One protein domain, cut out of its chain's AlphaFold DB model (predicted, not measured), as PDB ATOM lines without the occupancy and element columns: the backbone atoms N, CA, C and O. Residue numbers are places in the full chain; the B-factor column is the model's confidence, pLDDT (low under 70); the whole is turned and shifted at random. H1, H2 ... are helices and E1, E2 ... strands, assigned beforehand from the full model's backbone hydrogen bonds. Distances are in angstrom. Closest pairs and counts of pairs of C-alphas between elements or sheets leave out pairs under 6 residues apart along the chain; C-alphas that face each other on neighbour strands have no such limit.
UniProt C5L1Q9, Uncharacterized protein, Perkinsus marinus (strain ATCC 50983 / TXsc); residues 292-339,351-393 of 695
ATOM      1  N   ILE A 292      41.935 -45.774  15.711       94.44
ATOM      2  CA  ILE A 292      43.146 -45.166  16.271       94.44
ATOM      3  C   ILE A 292      43.011 -43.642  16.188       94.44
ATOM      4  O   ILE A 292      42.717 -43.106  15.123       94.44
ATOM      5  N   TYR A 293      43.277 -42.938  17.289       94.62
ATOM      6  CA  TYR A 293      43.278 -41.470  17.348       94.62
ATOM      7  C   TYR A 293      44.623 -40.934  17.867       94.62
ATOM      8  O   TYR A 293      45.242 -41.546  18.734       94.62
ATOM      9  N   LYS A 294      45.079 -39.772  17.380       92.75
ATOM     10  CA  LYS A 294      46.272 -39.073  17.905       92.75
ATOM     11  C   LYS A 294      45.900 -38.243  19.145       92.75
ATOM     12  O   LYS A 294      44.855 -37.597  19.153       92.75
ATOM     13  N   GLY A 295      46.774 -38.217  20.153       89.44
ATOM     14  CA  GLY A 295      46.635 -37.378  21.348       89.44
ATOM     15  C   GLY A 295      46.364 -38.148  22.645       89.44
ATOM     16  O   GLY A 295      46.216 -39.370  22.653       89.44
ATOM     17  N   HIS A 296      46.319 -37.405  23.754       89.56
ATOM     18  CA  HIS A 296      46.239 -37.956  25.110       89.56
ATOM     19  C   HIS A 296      44.911 -38.681  25.395       89.56
ATOM     20  O   HIS A 296      43.834 -38.192  25.038       89.56
ATOM     21  N   ILE A 297      44.988 -39.813  26.101       91.56
ATOM     22  CA  ILE A 297      43.868 -40.744  26.314       91.56
ATOM     23  C   ILE A 297      42.650 -40.110  26.985       91.56
ATOM     24  O   ILE A 297      41.534 -40.349  26.534       91.56
ATOM     25  N   TYR A 298      42.837 -39.224  27.968       90.19
ATOM     26  CA  TYR A 298      41.744 -38.437  28.557       90.19
ATOM     27  C   TYR A 298      40.952 -37.657  27.492       90.19
ATOM     28  O   TYR A 298      39.726 -37.736  27.442       90.19
ATOM     29  N   THR A 299      41.646 -36.934  26.610       89.19
ATOM     30  CA  THR A 299      41.031 -36.057  25.602       89.19
ATOM     31  C   THR A 299      40.356 -36.862  24.494       89.19
ATOM     32  O   THR A 299      39.237 -36.537  24.090       89.19
ATOM     33  N   VAL A 300      41.007 -37.937  24.036       92.50
ATOM     34  CA  VAL A 300      40.453 -38.854  23.031       92.50
ATOM     35  C   VAL A 300      39.200 -39.547  23.569       92.50
ATOM     36  O   VAL A 300      38.146 -39.470  22.943       92.50
ATOM     37  N   VAL A 301      39.280 -40.169  24.749       89.94
ATOM     38  CA  VAL A 301      38.151 -40.898  25.347       89.94
ATOM     39  C   VAL A 301      37.005 -39.951  25.710       89.94
ATOM     40  O   VAL A 301      35.850 -40.298  25.475       89.94
ATOM     41  N   LYS A 302      37.286 -38.724  26.179       89.56
ATOM     42  CA  LYS A 302      36.248 -37.703  26.409       89.56
ATOM     43  C   LYS A 302      35.480 -37.372  25.123       89.56
ATOM     44  O   LYS A 302      34.253 -37.364  25.153       89.56
ATOM     45  N   ARG A 303      36.166 -37.143  23.993       87.62
ATOM     46  CA  ARG A 303      35.503 -36.916  22.690       87.62
ATOM     47  C   ARG A 303      34.736 -38.151  22.212       87.62
ATOM     48  O   ARG A 303      33.599 -38.025  21.771       87.62
ATOM     49  N   TYR A 304      35.322 -39.338  22.345       88.12
ATOM     50  CA  TYR A 304      34.701 -40.586  21.903       88.12
ATOM     51  C   TYR A 304      33.425 -40.929  22.692       88.12
ATOM     52  O   TYR A 304      32.448 -41.378  22.102       88.12
ATOM     53  N   LEU A 305      33.386 -40.656  24.002       83.25
ATOM     54  CA  LEU A 305      32.188 -40.826  24.835       83.25
ATOM     55  C   LEU A 305      31.104 -39.765  24.578       83.25
ATOM     56  O   LEU A 305      29.928 -40.055  24.784       83.25
ATOM     57  N   LEU A 306      31.473 -38.564  24.113       78.06
ATOM     58  CA  LEU A 306      30.506 -37.554  23.660       78.06
ATOM     59  C   LEU A 306      29.830 -37.970  22.344       78.06
ATOM     60  O   LEU A 306      28.626 -37.787  22.204       78.06
ATOM     61  N   ALA A 307      30.578 -38.575  21.414       75.00
ATOM     62  CA  ALA A 307      30.031 -39.127  20.171       75.00
ATOM     63  C   ALA A 307      29.212 -40.417  20.390       75.00
ATOM     64  O   ALA A 307      28.239 -40.662  19.681       75.00
ATOM     65  N   HIS A 308      29.569 -41.226  21.394       74.31
ATOM     66  CA  HIS A 308      28.946 -42.525  21.673       74.31
ATOM     67  C   HIS A 308      28.328 -42.564  23.086       74.31
ATOM     68  O   HIS A 308      28.796 -43.303  23.959       74.31
ATOM     69  N   PRO A 309      27.247 -41.795  23.344       69.94
ATOM     70  CA  PRO A 309      26.704 -41.577  24.688       69.94
ATOM     71  C   PRO A 309      26.073 -42.822  25.332       69.94
ATOM     72  O   PRO A 309      25.724 -42.788  26.512       69.94
ATOM     73  N   TYR A 310      25.936 -43.932  24.603       63.41
ATOM     74  CA  TYR A 310      25.533 -45.232  25.146       63.41
ATOM     75  C   TYR A 310      26.691 -45.990  25.827       63.41
ATOM     76  O   TYR A 310      26.444 -47.013  26.464       63.41
ATOM     77  N   LEU A 311      27.934 -45.502  25.748       74.00
ATOM     78  CA  LEU A 311      29.093 -46.046  26.464       74.00
ATOM     79  C   LEU A 311      29.312 -45.351  27.826       74.00
ATOM     80  O   LEU A 311      28.882 -44.223  28.065       74.00
ATOM     81  N   ARG A 312      30.002 -46.043  28.735       74.94
ATOM     82  CA  ARG A 312      30.527 -45.565  30.028       74.94
ATOM     83  C   ARG A 312      31.929 -46.143  30.260       74.94
ATOM     84  O   ARG A 312      32.380 -46.973  29.479       74.94
ATOM     85  N   PHE A 313      32.604 -45.768  31.343       81.62
ATOM     86  CA  PHE A 313      33.731 -46.558  31.858       81.62
ATOM     87  C   PHE A 313      33.227 -47.805  32.596       81.62
ATOM     88  O   PHE A 313      32.116 -47.787  33.133       81.62
ATOM     89  N   LYS A 314      34.047 -48.861  32.644       70.56
ATOM     90  CA  LYS A 314      33.787 -50.042  33.481       70.56
ATOM     91  C   LYS A 314      34.249 -49.826  34.931       70.56
ATOM     92  O   LYS A 314      33.415 -49.724  35.821       70.56
ATOM     93  N   ASP A 315      35.560 -49.664  35.134       63.59
ATOM     94  CA  ASP A 315      36.209 -49.727  36.462       63.59
ATOM     95  C   ASP A 315      37.000 -48.447  36.836       63.59
ATOM     96  O   ASP A 315      37.860 -48.454  37.718       63.59
ATOM     97  N   ALA A 316      36.763 -47.332  36.136       61.25
ATOM     98  CA  ALA A 316      37.513 -46.083  36.299       61.25
ATOM     99  C   ALA A 316      36.626 -44.837  36.164       61.25
ATOM    100  O   ALA A 316      35.578 -44.869  35.524       61.25
ATOM    101  N   SER A 317      37.075 -43.712  36.723       66.69
ATOM    102  CA  SER A 317      36.550 -42.383  36.400       66.69
ATOM    103  C   SER A 317      37.374 -41.746  35.276       66.69
ATOM    104  O   SER A 317      38.552 -42.064  35.105       66.69
ATOM    105  N   LEU A 318      36.782 -40.800  34.539       72.81
ATOM    106  CA  LEU A 318      37.500 -40.024  33.517       72.81
ATOM    107  C   LEU A 318      38.699 -39.259  34.122       72.81
ATOM    108  O   LEU A 318      39.726 -39.109  33.464       72.81
ATOM    109  N   GLU A 319      38.601 -38.854  35.392       73.00
ATOM    110  CA  GLU A 319      39.683 -38.244  36.178       73.00
ATOM    111  C   GLU A 319      40.953 -39.109  36.220       73.00
ATOM    112  O   GLU A 319      42.049 -38.588  36.032       73.00
ATOM    113  N   LYS A 320      40.827 -40.437  36.366       77.00
ATOM    114  CA  LYS A 320      41.982 -41.355  36.392       77.00
ATOM    115  C   LYS A 320      42.757 -41.380  35.066       77.00
ATOM    116  O   LYS A 320      43.939 -41.704  35.057       77.00
ATOM    117  N   LEU A 321      42.146 -40.989  33.942       77.94
ATOM    118  CA  LEU A 321      42.880 -40.814  32.681       77.94
ATOM    119  C   LEU A 321      43.732 -39.533  32.636       77.94
ATOM    120  O   LEU A 321      44.553 -39.406  31.732       77.94
ATOM    121  N   LYS A 322      43.566 -38.593  33.577       79.38
ATOM    122  CA  LYS A 322      44.502 -37.470  33.763       79.38
ATOM    123  C   LYS A 322      45.783 -37.944  34.459       79.38
ATOM    124  O   LYS A 322      46.871 -37.542  34.071       79.38
ATOM    125  N   THR A 323      45.657 -38.833  35.447       73.94
ATOM    126  CA  THR A 323      46.750 -39.310  36.315       73.94
ATOM    127  C   THR A 323      47.574 -40.439  35.672       73.94
ATOM    128  O   THR A 323      47.809 -41.482  36.277       73.94
ATOM    129  N   GLY A 324      47.961 -40.278  34.402       69.56
ATOM    130  CA  GLY A 324      48.913 -41.161  33.712       69.56
ATOM    131  C   GLY A 324      48.432 -42.567  33.311       69.56
ATOM    132  O   GLY A 324      49.198 -43.302  32.684       69.56
ATOM    133  N   HIS A 325      47.189 -42.978  33.607       79.94
ATOM    134  CA  HIS A 325      46.695 -44.312  33.232       79.94
ATOM    135  C   HIS A 325      46.627 -44.507  31.704       79.94
ATOM    136  O   HIS A 325      45.661 -44.133  31.044       79.94
ATOM    137  N   ARG A 326      47.621 -45.208  31.140       85.00
ATOM    138  CA  ARG A 326      47.733 -45.514  29.697       85.00
ATOM    139  C   ARG A 326      46.710 -46.537  29.162       85.00
ATOM    140  O   ARG A 326      46.867 -47.016  28.043       85.00
ATOM    141  N   ARG A 327      45.685 -46.919  29.934       89.00
ATOM    142  CA  ARG A 327      44.617 -47.838  29.495       89.00
ATOM    143  C   ARG A 327      43.304 -47.611  30.242       89.00
ATOM    144  O   ARG A 327      43.322 -47.299  31.431       89.00
ATOM    145  N   CYS A 328      42.182 -47.894  29.588       89.81
ATOM    146  CA  CYS A 328      40.876 -48.054  30.232       89.81
ATOM    147  C   CYS A 328      39.991 -49.049  29.474       89.81
ATOM    148  O   CYS A 328      40.223 -49.325  28.298       89.81
ATOM    149  N   ILE A 329      38.946 -49.546  30.134       89.12
ATOM    150  CA  ILE A 329      37.864 -50.296  29.489       89.12
ATOM    151  C   ILE A 329      36.618 -49.410  29.486       89.12
ATOM    152  O   ILE A 329      36.152 -48.965  30.541       89.12
ATOM    153  N   LEU A 330      36.094 -49.153  28.291       85.69
ATOM    154  CA  LEU A 330      34.753 -48.620  28.097       85.69
ATOM    155  C   LEU A 330      33.771 -49.791  28.050       85.69
ATOM    156  O   LEU A 330      34.112 -50.864  27.563       85.69
ATOM    157  N   GLN A 331      32.558 -49.590  28.546       79.44
ATOM    158  CA  GLN A 331      31.493 -50.586  28.586       79.44
ATOM    159  C   GLN A 331      30.199 -49.967  28.052       79.44
ATOM    160  O   GLN A 331      29.899 -48.810  28.355       79.44
ATOM    161  N   CYS A 332      29.394 -50.714  27.301       71.31
ATOM    162  CA  CYS A 332      28.045 -50.265  26.958       71.31
ATOM    163  C   CYS A 332      27.181 -50.148  28.228       71.31
ATOM    164  O   CYS A 332      27.171 -51.039  29.074       71.31
ATOM    165  N   LYS A 333      26.417 -49.058  28.365       61.12
ATOM    166  CA  LYS A 333      25.514 -48.804  29.504       61.12
ATOM    167  C   LYS A 333      24.416 -49.866  29.646       61.12
ATOM    168  O   LYS A 333      23.944 -50.080  30.759       61.12
ATOM    169  N   ARG A 334      24.044 -50.529  28.540       54.31
ATOM    170  CA  ARG A 334      23.110 -51.671  28.499       54.31
ATOM    171  C   ARG A 334      23.769 -53.014  28.866       54.31
ATOM    172  O   ARG A 334      23.057 -53.995  29.042       54.31
ATOM    173  N   THR A 335      25.093 -53.074  29.014       53.53
ATOM    174  CA  THR A 335      25.788 -54.265  29.517       53.53
ATOM    175  C   THR A 335      25.667 -54.324  31.040       53.53
ATOM    176  O   THR A 335      26.030 -53.382  31.752       53.53
ATOM    177  N   VAL A 336      25.156 -55.447  31.539       48.22
ATOM    178  CA  VAL A 336      25.146 -55.800  32.965       48.22
ATOM    179  C   VAL A 336      26.596 -55.913  33.450       48.22
ATOM    180  O   VAL A 336      27.447 -56.416  32.723       48.22
ATOM    181  N   SER A 337      26.923 -55.417  34.645       47.16
ATOM    182  CA  SER A 337      28.267 -55.625  35.197       47.16
ATOM    183  C   SER A 337      28.477 -57.099  35.541       47.16
ATOM    184  O   SER A 337      27.566 -57.755  36.041       47.16
ATOM    185  N   ASP A 338      29.691 -57.606  35.324       44.56
ATOM    186  CA  ASP A 338      30.079 -59.004  35.562       44.56
ATOM    187  C   ASP A 338      29.669 -59.465  36.986       44.56
ATOM    188  O   ASP A 338      29.145 -60.555  37.169       44.56
ATOM    189  N   VAL A 339      29.751 -58.554  37.968       42.38
ATOM    190  CA  VAL A 339      29.329 -58.678  39.386       42.38
ATOM    191  C   VAL A 339      27.836 -59.034  39.597       42.38
ATOM    192  O   VAL A 339      27.407 -59.329  40.720       42.38
ATOM    193  N   PRO A 351      12.223 -55.961  41.482       41.97
ATOM    194  CA  PRO A 351      12.556 -56.331  40.112       41.97
ATOM    195  C   PRO A 351      13.641 -55.394  39.575       41.97
ATOM    196  O   PRO A 351      13.388 -54.214  39.340       41.97
ATOM    197  N   ASP A 352      14.846 -55.922  39.376       47.59
ATOM    198  CA  ASP A 352      15.913 -55.199  38.695       47.59
ATOM    199  C   ASP A 352      15.788 -55.414  37.182       47.59
ATOM    200  O   ASP A 352      15.909 -56.532  36.683       47.59
ATOM    201  N   TRP A 353      15.535 -54.337  36.440       44.41
ATOM    202  CA  TRP A 353      15.423 -54.365  34.979       44.41
ATOM    203  C   TRP A 353      16.751 -54.722  34.290       44.41
ATOM    204  O   TRP A 353      16.748 -55.125  33.129       44.41
ATOM    205  N   ARG A 354      17.878 -54.652  35.013       43.62
ATOM    206  CA  ARG A 354      19.200 -55.126  34.568       43.62
ATOM    207  C   ARG A 354      19.328 -56.657  34.596       43.62
ATOM    208  O   ARG A 354      20.370 -57.168  34.211       43.62
ATOM    209  N   LEU A 355      18.288 -57.377  35.028       44.84
ATOM    210  CA  LEU A 355      18.174 -58.841  34.965       44.84
ATOM    211  C   LEU A 355      17.230 -59.310  33.836       44.84
ATOM    212  O   LEU A 355      16.757 -60.447  33.840       44.84
ATOM    213  N   TRP A 356      16.947 -58.446  32.851       41.28
ATOM    214  CA  TRP A 356      16.440 -58.893  31.548       41.28
ATOM    215  C   TRP A 356      17.525 -59.774  30.878       41.28
ATOM    216  O   TRP A 356      18.703 -59.426  30.992       41.28
ATOM    217  N   PRO A 357      17.206 -60.904  30.207       41.78
ATOM    218  CA  PRO A 357      18.235 -61.848  29.770       41.78
ATOM    219  C   PRO A 357      19.176 -61.244  28.718       41.78
ATOM    220  O   PRO A 357      18.835 -60.307  27.994       41.78
ATOM    221  N   THR A 358      20.397 -61.762  28.641       42.06
ATOM    222  CA  THR A 358      21.472 -61.099  27.901       42.06
ATOM    223  C   THR A 358      21.493 -61.464  26.420       42.06
ATOM    224  O   THR A 358      22.010 -62.518  26.051       42.06
ATOM    225  N   HIS A 359      21.099 -60.521  25.564       44.91
ATOM    226  CA  HIS A 359      21.849 -60.317  24.323       44.91
ATOM    227  C   HIS A 359      23.066 -59.463  24.652       44.91
ATOM    228  O   HIS A 359      22.935 -58.292  25.017       44.91
ATOM    229  N   THR A 360      24.260 -60.043  24.562       50.03
ATOM    230  CA  THR A 360      25.503 -59.287  24.724       50.03
ATOM    231  C   THR A 360      25.588 -58.244  23.614       50.03
ATOM    232  O   THR A 360      25.677 -58.565  22.430       50.03
ATOM    233  N   CYS A 361      25.537 -56.962  23.991       55.84
ATOM    234  CA  CYS A 361      25.750 -55.871  23.046       55.84
ATOM    235  C   CYS A 361      27.069 -56.119  22.299       55.84
ATOM    236  O   CYS A 361      28.083 -56.401  22.937       55.84
ATOM    237  N   ARG A 362      27.094 -55.993  20.966       57.31
ATOM    238  CA  ARG A 362      28.341 -56.225  20.212       57.31
ATOM    239  C   ARG A 362      29.471 -55.279  20.636       57.31
ATOM    240  O   ARG A 362      30.630 -55.644  20.556       57.31
ATOM    241  N   PHE A 363      29.120 -54.128  21.210       65.31
ATOM    242  CA  PHE A 363      30.032 -53.145  21.805       65.31
ATOM    243  C   PHE A 363      30.066 -53.235  23.344       65.31
ATOM    244  O   PHE A 363      30.181 -52.218  24.028       65.31
ATOM    245  N   ALA A 364      29.886 -54.438  23.911       68.00
ATOM    246  CA  ALA A 364      29.724 -54.633  25.353       68.00
ATOM    247  C   ALA A 364      30.898 -54.082  26.165       68.00
ATOM    248  O   ALA A 364      30.651 -53.429  27.177       68.00
ATOM    249  N   GLU A 365      32.129 -54.298  25.698       82.81
ATOM    250  CA  GLU A 365      33.344 -53.638  26.174       82.81
ATOM    251  C   GLU A 365      34.222 -53.218  24.988       82.81
ATOM    252  O   GLU A 365      34.240 -53.879  23.950       82.81
ATOM    253  N   ILE A 366      34.976 -52.135  25.169       87.62
ATOM    254  CA  ILE A 366      36.039 -51.665  24.276       87.62
ATOM    255  C   ILE A 366      37.263 -51.377  25.143       87.62
ATOM    256  O   ILE A 366      37.197 -50.567  26.072       87.62
ATOM    257  N   LEU A 367      38.388 -52.018  24.838       91.69
ATOM    258  CA  LEU A 367      39.665 -51.729  25.486       91.69
ATOM    259  C   LEU A 367      40.339 -50.566  24.758       91.69
ATOM    260  O   LEU A 367      40.600 -50.657  23.564       91.69
ATOM    261  N   VAL A 368      40.674 -49.499  25.481       93.06
ATOM    262  CA  VAL A 368      41.482 -48.388  24.962       93.06
ATOM    263  C   VAL A 368      42.870 -48.451  25.590       93.06
ATOM    264  O   VAL A 368      42.988 -48.554  26.813       93.06
ATOM    265  N   ARG A 369      43.923 -48.363  24.772       92.75
ATOM    266  CA  ARG A 369      45.319 -48.215  25.220       92.75
ATOM    267  C   ARG A 369      45.970 -46.993  24.595       92.75
ATOM    268  O   ARG A 369      45.637 -46.639  23.469       92.75
ATOM    269  N   MET A 370      46.909 -46.381  25.308       91.25
ATOM    270  CA  MET A 370      47.736 -45.284  24.813       91.25
ATOM    271  C   MET A 370      49.180 -45.741  24.640       91.25
ATOM    272  O   MET A 370      49.873 -46.030  25.617       91.25
ATOM    273  N   GLU A 371      49.633 -45.771  23.393       91.31
ATOM    274  CA  GLU A 371      50.954 -46.244  22.985       91.31
ATOM    275  C   GLU A 371      51.536 -45.187  22.019       91.31
ATOM    276  O   GLU A 371      50.839 -44.698  21.130       91.31
ATOM    277  N   SER A 372      52.770 -44.726  22.251       89.62
ATOM    278  CA  SER A 372      53.468 -43.703  21.435       89.62
ATOM    279  C   SER A 372      52.617 -42.486  21.007       89.62
ATOM    280  O   SER A 372      52.554 -42.126  19.831       89.62
ATOM    281  N   GLY A 373      51.908 -41.860  21.957       87.00
ATOM    282  CA  GLY A 373      51.088 -40.658  21.715       87.00
ATOM    283  C   GLY A 373      49.802 -40.887  20.902       87.00
ATOM    284  O   GLY A 373      49.147 -39.922  20.493       87.00
ATOM    285  N   ARG A 374      49.429 -42.147  20.655       93.94
ATOM    286  CA  ARG A 374      48.202 -42.554  19.956       93.94
ATOM    287  C   ARG A 374      47.351 -43.440  20.861       93.94
ATOM    288  O   ARG A 374      47.868 -44.183  21.690       93.94
ATOM    289  N   CYS A 375      46.039 -43.352  20.696       94.31
ATOM    290  CA  CYS A 375      45.052 -44.124  21.437       94.31
ATOM    291  C   CYS A 375      44.402 -45.158  20.519       94.31
ATOM    292  O   CYS A 375      43.760 -44.793  19.535       94.31
ATOM    293  N   PHE A 376      44.569 -46.430  20.863       95.00
ATOM    294  CA  PHE A 376      44.155 -47.601  20.098       95.00
ATOM    295  C   PHE A 376      42.950 -48.258  20.773       95.00
ATOM    296  O   PHE A 376      42.982 -48.514  21.980       95.00
ATOM    297  N   PHE A 377      41.892 -48.510  20.005       93.94
ATOM    298  CA  PHE A 377      40.618 -49.046  20.483       93.94
ATOM    299  C   PHE A 377      40.453 -50.479  19.969       93.94
ATOM    300  O   PHE A 377      40.374 -50.697  18.761       93.94
ATOM    301  N   TYR A 378      40.405 -51.450  20.877       92.38
ATOM    302  CA  TYR A 378      40.372 -52.882  20.573       92.38
ATOM    303  C   TYR A 378      38.979 -53.479  20.840       92.38
ATOM    304  O   TYR A 378      38.368 -53.163  21.871       92.38
ATOM    305  N   PRO A 379      38.483 -54.358  19.948       87.06
ATOM    306  CA  PRO A 379      37.187 -55.014  20.091       87.06
ATOM    307  C   PRO A 379      37.245 -56.151  21.125       87.06
ATOM    308  O   PRO A 379      38.324 -56.627  21.480       87.06
ATOM    309  N   LEU A 380      36.092 -56.652  21.572       81.31
ATOM    310  CA  LEU A 380      36.027 -57.922  22.310       81.31
ATOM    311  C   LEU A 380      36.296 -59.106  21.367       81.31
ATOM    312  O   LEU A 380      35.621 -59.261  20.352       81.31
ATOM    313  N   LYS A 381      37.234 -59.984  21.739       80.44
ATOM    314  CA  LYS A 381      37.658 -61.157  20.947       80.44
ATOM    315  C   LYS A 381      36.532 -62.176  20.743       80.44
ATOM    316  O   LYS A 381      36.507 -62.880  19.742       80.44
ATOM    317  N   SER A 382      35.599 -62.250  21.692       67.88
ATOM    318  CA  SER A 382      34.441 -63.152  21.667       67.88
ATOM    319  C   SER A 382      33.319 -62.718  20.715       67.88
ATOM    320  O   SER A 382      32.307 -63.409  20.624       67.88
ATOM    321  N   ILE A 383      33.461 -61.581  20.026       67.75
ATOM    322  CA  ILE A 383      32.401 -60.976  19.216       67.75
ATOM    323  C   ILE A 383      32.856 -60.934  17.755       67.75
ATOM    324  O   ILE A 383      33.496 -59.983  17.308       67.75
ATOM    325  N   ALA A 384      32.514 -61.989  17.011       60.34
ATOM    326  CA  ALA A 384      32.781 -62.099  15.579       60.34
ATOM    327  C   ALA A 384      32.013 -61.007  14.813       60.34
ATOM    328  O   ALA A 384      30.799 -61.084  14.627       60.34
ATOM    329  N   THR A 385      32.707 -59.929  14.452       65.75
ATOM    330  CA  THR A 385      32.155 -58.724  13.817       65.75
ATOM    331  C   THR A 385      33.304 -57.959  13.165       65.75
ATOM    332  O   THR A 385      34.359 -57.793  13.775       65.75
ATOM    333  N   GLU A 386      33.112 -57.527  11.922       78.00
ATOM    334  CA  GLU A 386      34.150 -56.897  11.094       78.00
ATOM    335  C   GLU A 386      34.608 -55.548  11.668       78.00
ATOM    336  O   GLU A 386      33.832 -54.832  12.304       78.00
ATOM    337  N   LEU A 387      35.864 -55.158  11.418       77.38
ATOM    338  CA  LEU A 387      36.416 -53.911  11.967       77.38
ATOM    339  C   LEU A 387      35.635 -52.666  11.511       77.38
ATOM    340  O   LEU A 387      35.516 -51.718  12.282       77.38
ATOM    341  N   ASP A 388      35.037 -52.673  10.318       75.75
ATOM    342  CA  ASP A 388      34.199 -51.567   9.832       75.75
ATOM    343  C   ASP A 388      32.821 -51.493  10.510       75.75
ATOM    344  O   ASP A 388      32.293 -50.397  10.717       75.75
ATOM    345  N   GLN A 389      32.289 -52.623  10.987       70.56
ATOM    346  CA  GLN A 389      31.114 -52.657  11.870       70.56
ATOM    347  C   GLN A 389      31.454 -52.118  13.277       70.56
ATOM    348  O   GLN A 389      30.629 -51.469  13.917       70.56
ATOM    349  N   TRP A 390      32.700 -52.290  13.740       73.31
ATOM    350  CA  TRP A 390      33.199 -51.634  14.958       73.31
ATOM    351  C   TRP A 390      33.502 -50.135  14.773       73.31
ATOM    352  O   TRP A 390      33.250 -49.360  15.691       73.31
ATOM    353  N   ARG A 391      33.996 -49.701  13.603       79.50
ATOM    354  CA  ARG A 391      34.262 -48.278  13.283       79.50
ATOM    355  C   ARG A 391      32.985 -47.456  13.129       79.50
ATOM    356  O   ARG A 391      32.923 -46.334  13.616       79.50
ATOM    357  N   SER A 392      31.987 -48.008  12.440       71.38
ATOM    358  CA  SER A 392      30.687 -47.360  12.205       71.38
ATOM    359  C   SER A 392      29.701 -47.524  13.365       71.38
ATOM    360  O   SER A 392      28.681 -46.842  13.401       71.38
ATOM    361  N   HIS A 393      29.965 -48.471  14.274       66.94
ATOM    362  CA  HIS A 393      29.000 -49.028  15.225       66.94
ATOM    363  C   HIS A 393      27.725 -49.633  14.585       66.94
ATOM    364  O   HIS A 393      26.784 -49.996  15.295       66.94
TER     365      HIS A 393
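This is residues 292 to 339 and 351 to 393 of the 695 residues of an uncharacterized protein of Perkinsus marinus (strain ATCC 50983 / TXsc) (UniProt C5L1Q9). A curled antiparallel sheet of five strands, like part of a barrel, wraps partly round one helix, H1, which packs on one face and comes near each strand. Two short helices, H2 and H3, only graze this sheet, and residues 351 to 364, with no named element, trail away to 28 A from the mean of the C-alphas. The printed part has 91 residues, in the order E1 H1 E2 H2 E3 E4 E5 H3; the sheet's order is E1 E5 E4 E3 E2. The class is mixed, helices and strands, with under half of the residues in named elements. The whole is compact, with a radius of gyration of the C-alphas of 13.7 A and spans of 43 by 30 by 21 A.

Start at edge strand E1, residues 292 to 294, and find its antiparallel neighbour E5, residues 374 to 378; N 375 and O 293 are 2.8 A apart, within hydrogen-bond range. Next look at H1, residues 297 to 307, which is on the sheet in two layers, a helix on one face of a sheet; its closest C-alphas to E5 are those of Ile 297 and Cys 375, 6.1 A. The other edge strand, E2, residues 311 to 313, is antiparallel to E3, residues 327 to 332, with N 312 and O 331 at 2.8 A. Between them in the chain, H2, residues 318 to 321, touches H1, the closest C-alphas being those of Tyr 298 and Leu 321, 4.9 A. E4, residues 365 to 371, is antiparallel to E3, with N 366 and O 330 at 2.8 A, and forms a hairpin with E5, with N 376 and O 369 at 2.8 A. Last comes H3, residues 387 to 392, which is apart from H1 and H2. Every O i to N i+4 pair is within hydrogen-bond range in H1 and H3; H2 is too short for such a pair.

Find C-alpha 292 at (43.146, -45.166, 16.271), where E1 begins its 7.0 A. H1 runs 15.2 A from C-alpha 297 at (43.868, -40.744, 26.314). E2 spans 7.1 A, H2 5.5 A, E3 16.9 A, E4 19.4 A and E5 13.0 A. H3 spans 8.7 A and ends at C-alpha 392, (30.687, -47.360, 12.205).

The two C-alphas farthest apart are those of Pro 351 and Ser 372, 46.7 A. Residues 340 to 350 are not printed, and C-alphas 339 and 351 are 17.0 A apart across this cut. Of the links that are printed whole, E5 to H3 is short and the others are tight. The mean pLDDT of the printed part is 73.9, and 32 residues are under 70, among them 333 to 339 and 351 to 364.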